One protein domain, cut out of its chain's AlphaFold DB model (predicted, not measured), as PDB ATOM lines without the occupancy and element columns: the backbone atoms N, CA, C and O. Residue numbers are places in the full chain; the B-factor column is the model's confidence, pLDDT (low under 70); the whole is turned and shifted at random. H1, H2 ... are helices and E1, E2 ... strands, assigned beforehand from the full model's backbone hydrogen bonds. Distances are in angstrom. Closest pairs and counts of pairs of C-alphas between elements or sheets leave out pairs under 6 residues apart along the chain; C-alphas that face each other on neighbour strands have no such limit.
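This is residues 18 to 134 of the 135 residues of an uncharacterized protein of Myxococcaceae bacterium (UniProt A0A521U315). A twisted sheet of six strands has the helix H2 and the small hairpin E6 and E7 side by side over one face, and the short helix H1 on the other face. The hairpin and the sheet make a partial sandwich, two sheets face to face, with their strands crossed at 72 degrees. The printed part has 117 residues, with two named helices and eight named strands in the order H1 E1 H2 E2 E3 E4 E5 E6 E7 E8. The large sheet is mixed, in the order E1 E2 E3 E4 E5 E8, and the class is mixed, helices and strands. The whole is compact, with a radius of gyration of the C-alphas of 13.9 A, yet elongated, spanning 44 by 28 by 25 A.

H1, residues 18 to 25, touches E3, residues 70 to 77; their closest C-alphas, those of Ala 25 and Arg 77, are 5.3 A apart. E1, residues 30 to 35, H2, residues 42 to 53, and E2, residues 58 to 65, form a strand-helix-strand unit, two parallel neighbour strands with a helix between, with a right-handed crossover. N 32 and O 59 are 2.8 A apart, within hydrogen-bond range. H2 is on the sheet over E1 and E2 at a height of 8.4 A, along the strands, at 24 degrees to E1 on the local plane. H1 and H2 lie on opposite faces, giving three layers, with the sheet between helices. E2, E3, E4, residues 83 to 89, and E5, residues 101 to 106, form a meander, each strand the antiparallel neighbour of the one before. Within hydrogen-bond range are N 60 and O 75 at 2.9 A, N 74 and O 86 at 2.8 A, and N 87 and O 103 at 2.8 A. E6, residues 109 to 115, and E7, residues 118 to 124, form a hairpin, with N 120 and O 113 at 2.8 A. H2 touches E7; their closest C-alphas, those of His 45 and Gln 120, are 5.1 A apart. E8, residues 130 to 133, is an edge strand antiparallel to E5, with N 130 and O 104 at 2.8 A. In H1 and H2 every O i to N i+4 pair is within hydrogen-bond range.

H1 begins at C-alpha 18, (-33.210, -39.726, -35.699), and is 10.5 A long. E1 measures 15.0 A, H2 16.2 A, E2 23.7 A, E3 23.8 A, E4 20.5 A, E5 17.3 A, E6 16.4 A, E7 16.7 A and E8 9.0 A. E8 ends at C-alpha 133, (-26.729, -27.813, -35.773).

The two C-alphas farthest apart, those of Ala 54 and Ser 96, are 44.0 A apart. The printed part has no cut. The link from E4 to E5 is long, with 11 residues. Residues 94 to 95 have pLDDT under 70; the mean of the printed part is 92.7.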
ATOM      1  N   ASP A  18     -32.521 -38.663 -34.945       90.62
ATOM      2  CA  ASP A  18     -33.210 -39.726 -35.699       90.62
ATOM      3  C   ASP A  18     -33.453 -39.330 -37.169       90.62
ATOM      4  O   ASP A  18     -33.026 -40.076 -38.057       90.62
ATOM      5  N   PRO A  19     -34.033 -38.149 -37.477       90.75
ATOM      6  CA  PRO A  19     -34.159 -37.685 -38.855       90.75
ATOM      7  C   PRO A  19     -32.814 -37.578 -39.575       90.75
ATOM      8  O   PRO A  19     -32.715 -38.017 -40.719       90.75
ATOM      9  N   ALA A  20     -31.771 -37.067 -38.911       91.19
ATOM     10  CA  ALA A  20     -30.453 -36.907 -39.522       91.19
ATOM     11  C   ALA A  20     -29.804 -38.255 -39.882       91.19
ATOM     12  O   ALA A  20     -29.284 -38.426 -40.987       91.19
ATOM     13  N   LEU A  21     -29.862 -39.241 -38.983       93.69
ATOM     14  CA  LEU A  21     -29.348 -40.587 -39.250       93.69
ATOM     15  C   LEU A  21     -30.118 -41.278 -40.380       93.69
ATOM     16  O   LEU A  21     -29.514 -41.947 -41.219       93.69
ATOM     17  N   ARG A  22     -31.441 -41.096 -40.430       94.94
ATOM     18  CA  ARG A  22     -32.303 -41.647 -41.486       94.94
ATOM     19  C   ARG A  22     -32.047 -40.995 -42.835       94.94
ATOM     20  O   ARG A  22     -32.038 -41.694 -43.843       94.94
ATOM     21  N   GLU A  23     -31.810 -39.688 -42.854       93.69
ATOM     22  CA  GLU A  23     -31.419 -38.958 -44.059       93.69
ATOM     23  C   GLU A  23     -30.085 -39.482 -44.605       93.69
ATOM     24  O   GLU A  23     -29.993 -39.799 -45.790       93.69
ATOM     25  N   ILE A  24     -29.084 -39.666 -43.737       93.88
ATOM     26  CA  ILE A  24     -27.773 -40.217 -44.116       93.88
ATOM     27  C   ILE A  24     -27.898 -41.656 -44.636       93.88
ATOM     28  O   ILE A  24     -27.333 -41.996 -45.676       93.88
ATOM     29  N   ALA A  25     -28.607 -42.519 -43.907       97.19
ATOM     30  CA  ALA A  25     -28.747 -43.926 -44.269       97.19
ATOM     31  C   ALA A  25     -29.613 -44.123 -45.528       97.19
ATOM     32  O   ALA A  25     -29.467 -45.119 -46.236       97.19
ATOM     33  N   GLY A  26     -30.480 -43.156 -45.830       95.69
ATOM     34  CA  GLY A  26     -31.321 -43.144 -47.013       95.69
ATOM     35  C   GLY A  26     -32.580 -44.016 -46.897       95.69
ATOM     36  O   GLY A  26     -32.798 -44.738 -45.917       95.69
ATOM     37  N   PRO A  27     -33.458 -43.946 -47.913       95.31
ATOM     38  CA  PRO A  27     -34.703 -44.703 -47.932       95.31
ATOM     39  C   PRO A  27     -34.439 -46.214 -47.956       95.31
ATOM     40  O   PRO A  27     -33.562 -46.698 -48.668       95.31
ATOM     41  N   GLY A  28     -35.229 -46.969 -47.190       94.25
ATOM     42  CA  GLY A  28     -35.099 -48.427 -47.097       94.25
ATOM     43  C   GLY A  28     -33.950 -48.916 -46.208       94.25
ATOM     44  O   GLY A  28     -33.734 -50.124 -46.117       94.25
ATOM     45  N   ALA A  29     -33.230 -48.013 -45.534       97.75
ATOM     46  CA  ALA A  29     -32.237 -48.392 -44.540       97.75
ATOM     47  C   ALA A  29     -32.856 -49.181 -43.378       97.75
ATOM     48  O   ALA A  29     -33.973 -48.911 -42.928       97.75
ATOM     49  N   THR A  30     -32.091 -50.137 -42.854       98.50
ATOM     50  CA  THR A  30     -32.496 -50.913 -41.678       98.50
ATOM     51  C   THR A  30     -32.403 -50.040 -40.425       98.50
ATOM     52  O   THR A  30     -31.330 -49.531 -40.102       98.50
ATOM     53  N   SER A  31     -33.512 -49.875 -39.701       97.94
ATOM     54  CA  SER A  31     -33.488 -49.282 -38.361       97.94
ATOM     55  C   SER A  31     -33.039 -50.342 -37.365       97.94
ATOM     56  O   SER A  31     -33.790 -51.266 -37.054       97.94
ATOM     57  N   CYS A  32     -31.811 -50.219 -36.875       98.31
ATOM     58  CA  CYS A  32     -31.269 -51.118 -35.862       98.31
ATOM     59  C   CYS A  32     -31.616 -50.694 -34.432       98.31
ATOM     60  O   CYS A  32     -31.278 -51.394 -33.484       98.31
ATOM     61  N   GLY A  33     -32.366 -49.603 -34.282       95.31
ATOM     62  CA  GLY A  33     -33.040 -49.248 -33.043       95.31
ATOM     63  C   GLY A  33     -32.492 -48.003 -32.355       95.31
ATOM     64  O   GLY A  33     -31.448 -47.448 -32.712       95.31
ATOM     65  N   ARG A  34     -33.255 -47.582 -31.344       97.12
ATOM     66  CA  ARG A  34     -32.967 -46.476 -30.433       97.12
ATOM     67  C   ARG A  34     -32.872 -47.039 -29.020       97.12
ATOM     68  O   ARG A  34     -33.862 -47.560 -28.514       97.12
ATOM     69  N   VAL A  35     -31.706 -46.926 -28.394       97.25
ATOM     70  CA  VAL A  35     -31.456 -47.493 -27.061       97.25
ATOM     71  C   VAL A  35     -31.373 -46.368 -26.023       97.25
ATOM     72  O   VAL A  35     -30.488 -45.522 -26.135       97.25
ATOM     73  N   PRO A  36     -32.285 -46.295 -25.037       96.44
ATOM     74  CA  PRO A  36     -32.213 -45.290 -23.977       96.44
ATOM     75  C   PRO A  36     -31.061 -45.575 -23.005       96.44
ATOM     76  O   PRO A  36     -30.454 -46.648 -23.027       96.44
ATOM     77  N   LEU A  37     -30.774 -44.614 -22.127       94.75
ATOM     78  CA  LEU A  37     -29.705 -44.714 -21.138       94.75
ATOM     79  C   LEU A  37     -29.923 -45.933 -20.234       94.75
ATOM     80  O   LEU A  37     -31.026 -46.167 -19.744       94.75
ATOM     81  N   GLY A  38     -28.864 -46.720 -20.030       93.69
ATOM     82  CA  GLY A  38     -28.925 -47.975 -19.273       93.69
ATOM     83  C   GLY A  38     -29.587 -49.142 -20.019       93.69
ATOM     84  O   GLY A  38     -29.642 -50.244 -19.479       93.69
ATOM     85  N   GLY A  39     -30.072 -48.931 -21.246       94.44
ATOM     86  CA  GLY A  39     -30.593 -49.992 -22.101       94.44
ATOM     87  C   GLY A  39     -29.489 -50.894 -22.664       94.44
ATOM     88  O   GLY A  39     -28.366 -50.455 -22.911       94.44
ATOM     89  N   ASP A  40     -29.831 -52.160 -22.909       93.62
ATOM     90  CA  ASP A  40     -28.939 -53.122 -23.560       93.62
ATOM     91  C   ASP A  40     -28.801 -52.815 -25.064       93.62
ATOM     92  O   ASP A  40     -29.766 -52.882 -25.829       93.62
ATOM     93  N   GLN A  41     -27.579 -52.492 -25.494       94.25
ATOM     94  CA  GLN A  41     -27.262 -52.168 -26.888       94.25
ATOM     95  C   GLN A  41     -26.984 -53.405 -27.754       94.25
ATOM     96  O   GLN A  41     -26.876 -53.282 -28.977       94.25
ATOM     97  N   SER A  42     -26.907 -54.603 -27.164       94.50
ATOM     98  CA  SER A  42     -26.506 -55.836 -27.855       94.50
ATOM     99  C   SER A  42     -27.388 -56.146 -29.064       94.50
ATOM    100  O   SER A  42     -26.892 -56.507 -30.132       94.50
ATOM    101  N   ALA A  43     -28.705 -55.962 -28.938       96.31
ATOM    102  CA  ALA A  43     -29.636 -56.193 -30.039       96.31
ATOM    103  C   ALA A  43     -29.429 -55.205 -31.202       96.31
ATOM    104  O   ALA A  43     -29.472 -55.614 -32.366       96.31
ATOM    105  N   ALA A  44     -29.166 -53.933 -30.888       97.50
ATOM    106  CA  ALA A  44     -28.937 -52.897 -31.888       97.50
ATOM    107  C   ALA A  44     -27.613 -53.115 -32.627       97.50
ATOM    108  O   ALA A  44     -27.576 -53.086 -33.860       97.50
ATOM    109  N   HIS A  45     -26.546 -53.442 -31.894       96.81
ATOM    110  CA  HIS A  45     -25.262 -53.788 -32.493       96.81
ATOM    111  C   HIS A  45     -25.329 -55.056 -33.335       96.81
ATOM    112  O   HIS A  45     -24.817 -55.049 -34.449       96.81
ATOM    113  N   ARG A  46     -26.022 -56.108 -32.884       97.75
ATOM    114  CA  ARG A  46     -26.220 -57.319 -33.694       97.75
ATOM    115  C   ARG A  46     -26.896 -57.004 -35.030       97.75
ATOM    116  O   ARG A  46     -26.399 -57.422 -36.072       97.75
ATOM    117  N   CYS A  47     -27.969 -56.211 -35.021       98.56
ATOM    118  CA  CYS A  47     -28.614 -55.754 -36.255       98.56
ATOM    119  C   CYS A  47     -27.654 -54.963 -37.158       98.56
ATOM    120  O   CYS A  47     -27.615 -55.177 -38.376       98.56
ATOM    121  N   ALA A  48     -26.872 -54.049 -36.578       98.31
ATOM    122  CA  ALA A  48     -25.925 -53.231 -37.324       98.31
ATOM    123  C   ALA A  48     -24.809 -54.089 -37.940       98.31
ATOM    124  O   ALA A  48     -24.479 -53.911 -39.110       98.31
ATOM    125  N   VAL A  49     -24.290 -55.072 -37.198       98.56
ATOM    126  CA  VAL A  49     -23.291 -56.044 -37.661       98.56
ATOM    127  C   VAL A  49     -23.840 -56.879 -38.817       98.56
ATOM    128  O   VAL A  49     -23.188 -56.996 -39.854       98.56
ATOM    129  N   GLU A  50     -25.049 -57.427 -38.684       98.56
ATOM    130  CA  GLU A  50     -25.712 -58.185 -39.752       98.56
ATOM    131  C   GLU A  50     -25.934 -57.329 -41.007       98.56
ATOM    132  O   GLU A  50     -25.728 -57.792 -42.131       98.56
ATOM    133  N   SER A  51     -26.326 -56.067 -40.828       98.56
ATOM    134  CA  SER A  51     -26.546 -55.130 -41.934       98.56
ATOM    135  C   SER A  51     -25.241 -54.735 -42.619       98.56
ATOM    136  O   SER A  51     -25.180 -54.739 -43.849       98.56
ATOM    137  N   LEU A  52     -24.185 -54.473 -41.846       98.31
ATOM    138  CA  LEU A  52     -22.852 -54.166 -42.354       98.31
ATOM    139  C   LEU A  52     -22.283 -55.342 -43.157       98.31
ATOM    140  O   LEU A  52     -21.851 -55.150 -44.293       98.31
ATOM    141  N   ARG A  53     -22.352 -56.565 -42.612       98.06
ATOM    142  CA  ARG A  53     -21.899 -57.799 -43.284       98.06
ATOM    143  C   ARG A  53     -22.660 -58.077 -44.579       98.06
ATOM    144  O   ARG A  53     -22.077 -58.570 -45.537       98.06
ATOM    145  N   ALA A  54     -23.944 -57.737 -44.622       97.94
ATOM    146  CA  ALA A  54     -24.767 -57.871 -45.818       97.94
ATOM    147  C   ALA A  54     -24.642 -56.693 -46.801       97.94
ATOM    148  O   ALA A  54     -25.369 -56.654 -47.794       97.94
ATOM    149  N   GLY A  55     -23.785 -55.705 -46.522       97.38
ATOM    150  CA  GLY A  55     -23.626 -54.520 -47.364       97.38
ATOM    151  C   GLY A  55     -24.863 -53.617 -47.415       97.38
ATOM    152  O   GLY A  55     -24.972 -52.796 -48.327       97.38
ATOM    153  N   ARG A  56     -25.780 -53.717 -46.446       98.50
ATOM    154  CA  ARG A  56     -27.013 -52.919 -46.383       98.50
ATOM    155  C   ARG A  56     -26.794 -51.577 -45.690       98.50
ATOM    156  O   ARG A  56     -25.928 -51.435 -44.824       98.50
ATOM    157  N   ALA A  57     -27.585 -50.586 -46.082       98.56
ATOM    158  CA  ALA A  57     -27.690 -49.337 -45.342       98.56
ATOM    159  C   ALA A  57     -28.422 -49.579 -44.015       98.56
ATOM    160  O   ALA A  57     -29.368 -50.374 -43.950       98.56
ATOM    161  N   PHE A  58     -27.990 -48.901 -42.958       98.75
ATOM    162  CA  PHE A  58     -28.616 -48.995 -41.644       98.75
ATOM    163  C   PHE A  58     -28.356 -47.737 -40.828       98.75
ATOM    164  O   PHE A  58     -27.469 -46.945 -41.150       98.75
ATOM    165  N   TRP A  59     -29.094 -47.600 -39.735       98.50
ATOM    166  CA  TRP A  59     -28.794 -46.637 -38.689       98.50
ATOM    167  C   TRP A  59     -29.144 -47.198 -37.310       98.50
ATOM    168  O   TRP A  59     -30.035 -48.037 -37.171       98.50
ATOM    169  N   MET A  60     -28.434 -46.734 -36.289       98.06
ATOM    170  CA  MET A  60     -28.741 -46.985 -34.883       98.06
ATOM    171  C   MET A  60     -28.374 -45.760 -34.057       98.06
ATOM    172  O   MET A  60     -27.470 -45.010 -34.425       98.06
ATOM    173  N   GLN A  61     -29.038 -45.596 -32.919       97.81
ATOM    174  CA  GLN A  61     -28.683 -44.572 -31.946       97.81
ATOM    175  C   GLN A  61     -28.841 -45.075 -30.520       97.81
ATOM    176  O   GLN A  61     -29.697 -45.912 -30.223       97.81
ATOM    177  N   TRP A  62     -28.041 -44.524 -29.624       96.88
ATOM    178  CA  TRP A  62     -28.108 -44.832 -28.209       96.88
ATOM    179  C   TRP A  62     -27.818 -43.597 -27.374       96.88
ATOM    180  O   TRP A  62     -27.034 -42.723 -27.750       96.88
ATOM    181  N   GLN A  63     -28.472 -43.525 -26.227       96.19
ATOM    182  CA  GLN A  63     -28.248 -42.467 -25.266       96.19
ATOM    183  C   GLN A  63     -26.957 -42.753 -24.498       96.19
ATOM    184  O   GLN A  63     -26.665 -43.893 -24.124       96.19
ATOM    185  N   ARG A  64     -26.181 -41.704 -24.250       93.00
ATOM    186  CA  ARG A  64     -24.975 -41.731 -23.427       93.00
ATOM    187  C   ARG A  64     -25.229 -40.955 -22.143       93.00
ATOM    188  O   ARG A  64     -26.051 -40.045 -22.103       93.00
ATOM    189  N   GLN A  65     -24.494 -41.318 -21.099       86.88
ATOM    190  CA  GLN A  65     -24.462 -40.528 -19.878       86.88
ATOM    191  C   GLN A  65     -23.764 -39.192 -20.180       86.88
ATOM    192  O   GLN A  65     -22.557 -39.178 -20.420       86.88
ATOM    193  N   GLY A  66     -24.522 -38.096 -20.179       80.19
ATOM    194  CA  GLY A  66     -23.989 -36.746 -19.984       80.19
ATOM    195  C   GLY A  66     -23.855 -36.437 -18.491       80.19
ATOM    196  O   GLY A  66     -24.407 -37.158 -17.652       80.19
ATOM    197  N   ILE A  67     -23.095 -35.398 -18.140       75.75
ATOM    198  CA  ILE A  67     -22.987 -34.939 -16.744       75.75
ATOM    199  C   ILE A  67     -24.285 -34.230 -16.330       75.75
ATOM    200  O   ILE A  67     -24.822 -34.471 -15.252       75.75
ATOM    201  N   ASP A  68     -24.792 -33.396 -17.225       77.75
ATOM    202  CA  ASP A  68     -25.823 -32.381 -17.006       77.75
ATOM    203  C   ASP A  68     -26.753 -32.206 -18.221       77.75
ATOM    204  O   ASP A  68     -27.790 -31.552 -18.108       77.75
ATOM    205  N   SER A  69     -26.441 -32.847 -19.350       82.06
ATOM    206  CA  SER A  69     -27.255 -32.847 -20.561       82.06
ATOM    207  C   SER A  69     -27.643 -34.254 -21.022       82.06
ATOM    208  O   SER A  69     -27.022 -35.273 -20.694       82.06
ATOM    209  N   GLU A  70     -28.715 -34.318 -21.808       89.00
ATOM    210  CA  GLU A  70     -29.045 -35.511 -22.571       89.00
ATOM    211  C   GLU A  70     -28.088 -35.614 -23.765       89.00
ATOM    212  O   GLU A  70     -28.011 -34.701 -24.582       89.00
ATOM    213  N   VAL A  71     -27.375 -36.734 -23.885       93.25
ATOM    214  CA  VAL A  71     -26.440 -36.975 -24.989       93.25
ATOM    215  C   VAL A  71     -26.882 -38.213 -25.753       93.25
ATOM    216  O   VAL A  71     -27.158 -39.253 -25.157       93.25
ATOM    217  N   TRP A  72     -26.901 -38.132 -27.079       95.75
ATOM    218  CA  TRP A  72     -27.132 -39.280 -27.949       95.75
ATOM    219  C   TRP A  72     -25.976 -39.456 -28.919       95.75
ATOM    220  O   TRP A  72     -25.501 -38.499 -29.523       95.75
ATOM    221  N   ALA A  73     -25.547 -40.696 -29.104       95.31
ATOM    222  CA  ALA A  73     -24.643 -41.082 -30.173       95.31
ATOM    223  C   ALA A  73     -25.394 -41.900 -31.223       95.31
ATOM    224  O   ALA A  73     -26.405 -42.545 -30.933       95.31
ATOM    225  N   GLY A  74     -24.890 -41.876 -32.450       96.31
ATOM    226  CA  GLY A  74     -25.460 -42.621 -33.554       96.31
ATOM    227  C   GLY A  74     -24.425 -43.067 -34.569       96.31
ATOM    228  O   GLY A  74     -23.367 -42.455 -34.731       96.31
ATOM    229  N   LEU A  75     -24.773 -44.138 -35.273       97.88
ATOM    230  CA  LEU A  75     -24.053 -44.639 -36.434       97.88
ATOM    231  C   LEU A  75     -25.029 -44.774 -37.593       97.88
ATOM    232  O   LEU A  75     -26.145 -45.266 -37.416       97.88
ATOM    233  N   ALA A  76     -24.584 -44.392 -38.783       97.94
ATOM    234  CA  ALA A  76     -25.309 -44.629 -40.020       97.94
ATOM    235  C   ALA A  76     -24.362 -45.150 -41.098       97.94
ATOM    236  O   ALA A  76     -23.226 -44.693 -41.224       97.94
ATOM    237  N   ARG A  77     -24.850 -46.088 -41.907       98.25
ATOM    238  CA  ARG A  77     -24.214 -46.501 -43.157       98.25
ATOM    239  C   ARG A  77     -25.131 -46.127 -44.312       98.25
ATOM    240  O   ARG A  77     -26.257 -46.616 -44.370       98.25
ATOM    241  N   ALA A  78     -24.636 -45.289 -45.212       97.81
ATOM    242  CA  ALA A  78     -25.337 -44.861 -46.414       97.81
ATOM    243  C   ALA A  78     -25.374 -45.975 -47.485       97.81
ATOM    244  O   ALA A  78     -24.606 -46.943 -47.400       97.81
ATOM    245  N   PRO A  79     -26.232 -45.864 -48.520       97.56
ATOM    246  CA  PRO A  79     -26.341 -46.874 -49.578       97.56
ATOM    247  C   PRO A  79     -25.063 -47.043 -50.411       97.56
ATOM    248  O   PRO A  79     -24.813 -48.127 -50.931       97.56
ATOM    249  N   ASP A  80     -24.235 -45.999 -50.500       96.44
ATOM    250  CA  ASP A  80     -22.915 -46.036 -51.147       96.44
ATOM    251  C   ASP A  80     -21.845 -46.760 -50.302       96.44
ATOM    252  O   ASP A  80     -20.708 -46.937 -50.735       96.44
ATOM    253  N   GLY A  81     -22.209 -47.192 -49.093       96.62
ATOM    254  CA  GLY A  81     -21.346 -47.877 -48.144       96.62
ATOM    255  C   GLY A  81     -20.555 -46.969 -47.211       96.62
ATOM    256  O   GLY A  81     -19.865 -47.486 -46.332       96.62
ATOM    257  N   THR A  82     -20.684 -45.649 -47.343       96.94
ATOM    258  CA  THR A  82     -20.063 -44.689 -46.435       96.94
ATOM    259  C   THR A  82     -20.633 -44.831 -45.023       96.94
ATOM    260  O   THR A  82     -21.848 -44.819 -44.834       96.94
ATOM    261  N   GLY A  83     -19.754 -44.902 -44.021       97.62
ATOM    262  CA  GLY A  83     -20.126 -44.824 -42.610       97.62
ATOM    263  C   GLY A  83     -20.036 -43.412 -42.040       97.62
ATOM    264  O   GLY A  83     -19.144 -42.643 -42.401       97.62
ATOM    265  N   TYR A  84     -20.927 -43.101 -41.108       97.31
ATOM    266  CA  TYR A  84     -20.962 -41.851 -40.363       97.31
ATOM    267  C   TYR A  84     -21.162 -42.125 -38.878       97.31
ATOM    268  O   TYR A  84     -21.972 -42.976 -38.506       97.31
ATOM    269  N   SER A  85     -20.459 -41.356 -38.049       96.06
ATOM    270  CA  SER A  85     -20.791 -41.196 -36.637       96.06
ATOM    271  C   SER A  85     -21.483 -39.862 -36.414       96.06
ATOM    272  O   SER A  85     -21.258 -38.896 -37.152       96.06
ATOM    273  N   TYR A  86     -22.347 -39.825 -35.412       94.94
ATOM    274  CA  TYR A  86     -23.125 -38.649 -35.074       94.94
ATOM    275  C   TYR A  86     -23.207 -38.516 -33.555       94.94
ATOM    276  O   TYR A  86     -23.399 -39.510 -32.853       94.94
ATOM    277  N   LEU A  87     -23.067 -37.294 -33.053       93.75
ATOM    278  CA  LEU A  87     -23.233 -36.951 -31.649       93.75
ATOM    279  C   LEU A  87     -24.219 -35.793 -31.534       93.75
ATOM    280  O   LEU A  87     -24.086 -34.786 -32.223       93.75
ATOM    281  N   TRP A  88     -25.190 -35.949 -30.649       93.88
ATOM    282  CA  TRP A  88     -26.118 -34.908 -30.251       93.88
ATOM    283  C   TRP A  88     -25.977 -34.656 -28.757       93.88
ATOM    284  O   TRP A  88     -25.911 -35.609 -27.977       93.88
ATOM    285  N   ASP A  89     -25.953 -33.389 -28.375       91.19
ATOM    286  CA  ASP A  89     -25.910 -32.933 -26.991       91.19
ATOM    287  C   ASP A  89     -27.009 -31.891 -26.795       91.19
ATOM    288  O   ASP A  89     -27.024 -30.876 -27.493       91.19
ATOM    289  N   GLY A  90     -27.945 -32.155 -25.882       88.06
ATOM    290  CA  GLY A  90     -29.094 -31.291 -25.623       88.06
ATOM    291  C   GLY A  90     -28.739 -29.964 -24.959       88.06
ATOM    292  O   GLY A  90     -29.500 -29.005 -25.089       88.06
ATOM    293  N   ASP A  91     -27.591 -29.895 -24.284       84.88
ATOM    294  CA  ASP A  91     -27.047 -28.658 -23.736       84.88
ATOM    295  C   ASP A  91     -25.530 -28.792 -23.504       84.88
ATOM    296  O   ASP A  91     -25.097 -29.118 -22.396       84.88
ATOM    297  N   PRO A  92     -24.694 -28.477 -24.509       80.75
ATOM    298  CA  PRO A  92     -23.243 -28.626 -24.408       80.75
ATOM    299  C   PRO A  92     -22.602 -27.667 -23.394       80.75
ATOM    300  O   PRO A  92     -21.417 -27.792 -23.092       80.75
ATOM    301  N   SER A  93     -23.350 -26.680 -22.887       80.38
ATOM    302  CA  SER A  93     -22.879 -25.767 -21.839       80.38
ATOM    303  C   SER A  93     -23.033 -26.323 -20.426       80.38
ATOM    304  O   SER A  93     -22.575 -25.691 -19.473       80.38
ATOM    305  N   GLY A  94     -23.699 -27.467 -20.292       69.25
ATOM    306  CA  GLY A  94     -23.868 -28.145 -19.023       69.25
ATOM    307  C   GLY A  94     -24.916 -27.532 -18.090       69.25
ATOM    308  O   GLY A  94     -24.711 -27.406 -16.884       69.25
ATOM    309  N   GLY A  95     -26.050 -27.099 -18.646       67.31
ATOM    310  CA  GLY A  95     -27.188 -26.574 -17.886       67.31
ATOM    311  C   GLY A  95     -27.390 -25.063 -17.989       67.31
ATOM    312  O   GLY A  95     -28.267 -24.520 -17.311       67.31
ATOM    313  N   SER A  96     -26.624 -24.361 -18.835       76.19
ATOM    314  CA  SER A  96     -26.857 -22.932 -19.105       76.19
ATOM    315  C   SER A  96     -27.918 -22.695 -20.188       76.19
ATOM    316  O   SER A  96     -28.173 -21.545 -20.546       76.19
ATOM    317  N   ASN A  97     -28.564 -23.756 -20.685       74.56
ATOM    318  CA  ASN A  97     -29.536 -23.739 -21.776       74.56
ATOM    319  C   ASN A  97     -28.963 -23.127 -23.065       74.56
ATOM    320  O   ASN A  97     -29.629 -22.329 -23.727       74.56
ATOM    321  N   ALA A  98     -27.734 -23.500 -23.444       82.31
ATOM    322  CA  ALA A  98     -27.108 -23.015 -24.683       82.31
ATOM    323  C   ALA A  98     -27.797 -23.533 -25.960       82.31
ATOM    324  O   ALA A  98     -27.523 -23.049 -27.059       82.31
ATOM    325  N   GLY A  99     -28.731 -24.474 -25.802       84.38
ATOM    326  CA  GLY A  99     -29.439 -25.135 -26.885       84.38
ATOM    327  C   GLY A  99     -28.679 -26.355 -27.387       84.38
ATOM    328  O   GLY A  99     -27.481 -26.508 -27.160       84.38
ATOM    329  N   ALA A 100     -29.398 -27.238 -28.072       88.56
ATOM    330  CA  ALA A 100     -28.816 -28.483 -28.534       88.56
ATOM    331  C   ALA A 100     -27.767 -28.257 -29.636       88.56
ATOM    332  O   ALA A 100     -27.933 -27.403 -30.512       88.56
ATOM    333  N   THR A 101     -26.720 -29.079 -29.631       90.31
ATOM    334  CA  THR A 101     -25.750 -29.176 -30.725       90.31
ATOM    335  C   THR A 101     -25.754 -30.567 -31.327       90.31
ATOM    336  O   THR A 101     -26.045 -31.567 -30.671       90.31
ATOM    337  N   ALA A 102     -25.407 -30.619 -32.606       90.94
ATOM    338  CA  ALA A 102     -25.308 -31.846 -33.363       90.94
ATOM    339  C   ALA A 102     -24.043 -31.811 -34.213       90.94
ATOM    340  O   ALA A 102     -23.833 -30.876 -34.990       90.94
ATOM    341  N   GLN A 103     -23.214 -32.838 -34.088       92.50
ATOM    342  CA  GLN A 103     -21.976 -32.986 -34.839       92.50
ATOM    343  C   GLN A 103     -21.961 -34.337 -35.537       92.50
ATOM    344  O   GLN A 103     -22.416 -35.340 -34.988       92.50
ATOM    345  N   ARG A 104     -21.394 -34.377 -36.738       94.06
ATOM    346  CA  ARG A 104     -21.164 -35.626 -37.466       94.06
ATOM    347  C   ARG A 104     -19.741 -35.711 -37.982       94.06
ATOM    348  O   ARG A 104     -19.109 -34.695 -38.249       94.06
ATOM    349  N   SER A 105     -19.272 -36.927 -38.210       95.44
ATOM    350  CA  SER A 105     -18.048 -37.178 -38.970       95.44
ATOM    351  C   SER A 105     -18.230 -38.388 -39.874       95.44
ATOM    352  O   SER A 105     -18.925 -39.353 -39.541       95.44
ATOM    353  N   ARG A 106     -17.597 -38.341 -41.047       96.94
ATOM    354  CA  ARG A 106     -17.441 -39.519 -41.903       96.94
ATOM    355  C   ARG A 106     -16.422 -40.455 -41.253       96.94
ATOM    356  O   ARG A 106     -15.326 -40.012 -40.919       96.94
ATOM    357  N   CYS A 107     -16.753 -41.733 -41.130       96.88
ATOM    358  CA  CYS A 107     -15.812 -42.747 -40.666       96.88
ATOM    359  C   CYS A 107     -14.745 -42.993 -41.731       96.88
ATOM    360  O   CYS A 107     -15.072 -43.139 -42.912       96.88
ATOM    361  N   THR A 108     -13.481 -43.115 -41.324       95.94
ATOM    362  CA  THR A 108     -12.450 -43.649 -42.227       95.94
ATOM    363  C   THR A 108     -12.761 -45.106 -42.544       95.94
ATOM    364  O   THR A 108     -12.644 -45.541 -43.690       95.94
ATOM    365  N   ARG A 109     -13.209 -45.851 -41.530       94.12
ATOM    366  CA  ARG A 109     -13.722 -47.207 -41.684       94.12
ATOM    367  C   ARG A 109     -14.893 -47.432 -40.747       94.12
ATOM    368  O   ARG A 109     -14.860 -47.019 -39.594       94.12
ATOM    369  N   LEU A 110     -15.919 -48.098 -41.253       96.31
ATOM    370  CA  LEU A 110     -17.005 -48.620 -40.438       96.31
ATOM    371  C   LEU A 110     -16.832 -50.135 -40.393       96.31
ATOM    372  O   LEU A 110     -16.919 -50.787 -41.434       96.31
ATOM    373  N   GLU A 111     -16.527 -50.680 -39.221       96.06
ATOM    374  CA  GLU A 111     -16.111 -52.077 -39.093       96.06
ATOM    375  C   GLU A 111     -16.724 -52.777 -37.887       96.06
ATOM    376  O   GLU A 111     -17.310 -52.141 -37.015       96.06
ATOM    377  N   VAL A 112     -16.611 -54.105 -37.871       97.62
ATOM    378  CA  VAL A 112     -17.005 -54.921 -36.722       97.62
ATOM    379  C   VAL A 112     -15.795 -55.080 -35.810       97.62
ATOM    380  O   VAL A 112     -14.767 -55.592 -36.246       97.62
ATOM    381  N   ALA A 113     -15.943 -54.698 -34.547       95.81
ATOM    382  CA  ALA A 113     -14.974 -54.941 -33.488       95.81
ATOM    383  C   ALA A 113     -15.626 -55.740 -32.354       95.81
ATOM    384  O   ALA A 113     -16.840 -55.701 -32.173       95.81
ATOM    385  N   THR A 114     -14.828 -56.473 -31.579       95.12
ATOM    386  CA  THR A 114     -15.306 -57.102 -30.340       95.12
ATOM    387  C   THR A 114     -14.985 -56.186 -29.168       95.12
ATOM    388  O   THR A 114     -13.814 -55.952 -28.879       95.12
ATOM    389  N   VAL A 115     -16.018 -55.685 -28.493       89.31
ATOM    390  CA  VAL A 115     -15.911 -54.804 -27.322       89.31
ATOM    391  C   VAL A 115     -16.624 -55.490 -26.166       89.31
ATOM    392  O   VAL A 115     -17.786 -55.872 -26.301       89.31
ATOM    393  N   ASP A 116     -15.907 -55.725 -25.066       89.19
ATOM    394  CA  ASP A 116     -16.406 -56.450 -23.886       89.19
ATOM    395  C   ASP A 116     -17.071 -57.803 -24.217       89.19
ATOM    396  O   ASP A 116     -18.050 -58.221 -23.603       89.19
ATOM    397  N   GLY A 117     -16.531 -58.506 -25.219       90.81
ATOM    398  CA  GLY A 117     -17.026 -59.815 -25.660       90.81
ATOM    399  C   GLY A 117     -18.237 -59.775 -26.599       90.81
ATOM    400  O   GLY A 117     -18.750 -60.834 -26.954       90.81
ATOM    401  N   ILE A 118     -18.678 -58.590 -27.032       90.88
ATOM    402  CA  ILE A 118     -19.809 -58.410 -27.950       90.88
ATOM    403  C   ILE A 118     -19.305 -57.832 -29.274       90.88
ATOM    404  O   ILE A 118     -18.528 -56.878 -29.290       90.88
ATOM    405  N   GLU A 119     -19.762 -58.392 -30.398       95.81
ATOM    406  CA  GLU A 119     -19.527 -57.793 -31.713       95.81
ATOM    407  C   GLU A 119     -20.323 -56.491 -31.848       95.81
ATOM    408  O   GLU A 119     -21.553 -56.478 -31.761       95.81
ATOM    409  N   GLN A 120     -19.616 -55.397 -32.098       96.06
ATOM    410  CA  GLN A 120     -20.170 -54.064 -32.272       96.06
ATOM    411  C   GLN A 120     -19.698 -53.477 -33.594       96.06
ATOM    412  O   GLN A 120     -18.577 -53.726 -34.037       96.06
ATOM    413  N   VAL A 121     -20.550 -52.666 -34.217       96.56
ATOM    414  CA  VAL A 121     -20.091 -51.775 -35.281       96.56
ATOM    415  C   VAL A 121     -19.442 -50.556 -34.645       96.56
ATOM    416  O   VAL A 121     -20.069 -49.889 -33.825       96.56
ATOM    417  N   VAL A 122     -18.219 -50.255 -35.064       95.25
ATOM    418  CA  VAL A 122     -17.445 -49.101 -34.611       95.25
ATOM    419  C   VAL A 122     -17.052 -48.222 -35.795       95.25
ATOM    420  O   VAL A 122     -16.847 -48.694 -36.917       95.25
ATOM    421  N   CYS A 123     -16.983 -46.919 -35.538       95.25
ATOM    422  CA  CYS A 123     -16.455 -45.931 -36.467       95.25
ATOM    423  C   CYS A 123     -14.973 -45.726 -36.143       95.25
ATOM    424  O   CYS A 123     -14.644 -45.079 -35.151       95.25
ATOM    425  N   GLU A 124     -14.094 -46.309 -36.953       92.31
ATOM    426  CA  GLU A 124     -12.652 -46.160 -36.796       92.31
ATOM    427  C   GLU A 124     -12.143 -44.938 -37.550       92.31
ATOM    428  O   GLU A 124     -12.324 -44.794 -38.769       92.31
ATOM    429  N   GLY A 125     -11.460 -44.070 -36.803       85.44
ATOM    430  CA  GLY A 125     -11.082 -42.741 -37.258       85.44
ATOM    431  C   GLY A 125     -12.290 -41.864 -37.602       85.44
ATOM    432  O   GLY A 125     -13.446 -42.282 -37.590       85.44
ATOM    433  N   GLY A 126     -12.013 -40.614 -37.947       82.12
ATOM    434  CA  GLY A 126     -13.035 -39.679 -38.386       82.12
ATOM    435  C   GLY A 126     -12.424 -38.622 -39.285       82.12
ATOM    436  O   GLY A 126     -11.329 -38.127 -39.015       82.12
ATOM    437  N   GLY A 127     -13.135 -38.285 -40.357       85.12
ATOM    438  CA  GLY A 127     -12.898 -37.040 -41.073       85.12
ATOM    439  C   GLY A 127     -13.179 -35.822 -40.178       85.12
ATOM    440  O   GLY A 127     -13.524 -35.976 -39.002       85.12
ATOM    441  N   PRO A 128     -13.061 -34.603 -40.728       89.12
ATOM    442  CA  PRO A 128     -13.400 -33.385 -40.003       89.12
ATOM    443  C   PRO A 128     -14.785 -33.486 -39.354       89.12
ATOM    444  O   PRO A 128     -15.727 -33.989 -39.969       89.12
ATOM    445  N   LEU A 129     -14.890 -33.015 -38.111       89.12
ATOM    446  CA  LEU A 129     -16.179 -32.864 -37.446       89.12
ATOM    447  C   LEU A 129     -16.948 -31.733 -38.127       89.12
ATOM    448  O   LEU A 129     -16.459 -30.610 -38.240       89.12
ATOM    449  N   GLU A 130     -18.150 -32.047 -38.586       91.44
ATOM    450  CA  GLU A 130     -19.077 -31.099 -39.185       91.44
ATOM    451  C   GLU A 130     -20.178 -30.778 -38.178       91.44
ATOM    452  O   GLU A 130     -20.913 -31.672 -37.745       91.44
ATOM    453  N   THR A 131     -20.328 -29.499 -37.841       90.06
ATOM    454  CA  THR A 131     -21.494 -29.020 -37.098       90.06
ATOM    455  C   THR A 131     -22.718 -29.093 -38.000       90.06
ATOM    456  O   THR A 131     -22.802 -28.402 -39.017       90.06
ATOM    457  N   VAL A 132     -23.673 -29.938 -37.626       87.81
ATOM    458  CA  VAL A 132     -24.965 -30.063 -38.309       87.81
ATOM    459  C   VAL A 132     -25.948 -29.036 -37.759       87.81
ATOM    460  O   VAL A 132     -26.711 -28.434 -38.517       87.81
ATOM    461  N   CYS A 133     -25.908 -28.809 -36.443       86.62
ATOM    462  CA  CYS A 133     -26.729 -27.813 -35.773       86.62
ATOM    463  C   CYS A 133     -26.088 -27.294 -34.476       86.62
ATOM    464  O   CYS A 133     -25.185 -27.926 -33.922       86.62
ATOM    465  N   GLY A 134     -26.616 -26.170 -33.981       78.19
ATOM    466  CA  GLY A 134     -26.067 -25.440 -32.840       78.19
ATOM    467  C   GLY A 134     -24.854 -24.585 -33.232       78.19
ATOM    468  O   GLY A 134     -24.361 -24.682 -34.359       78.19
TER     469      GLY A 134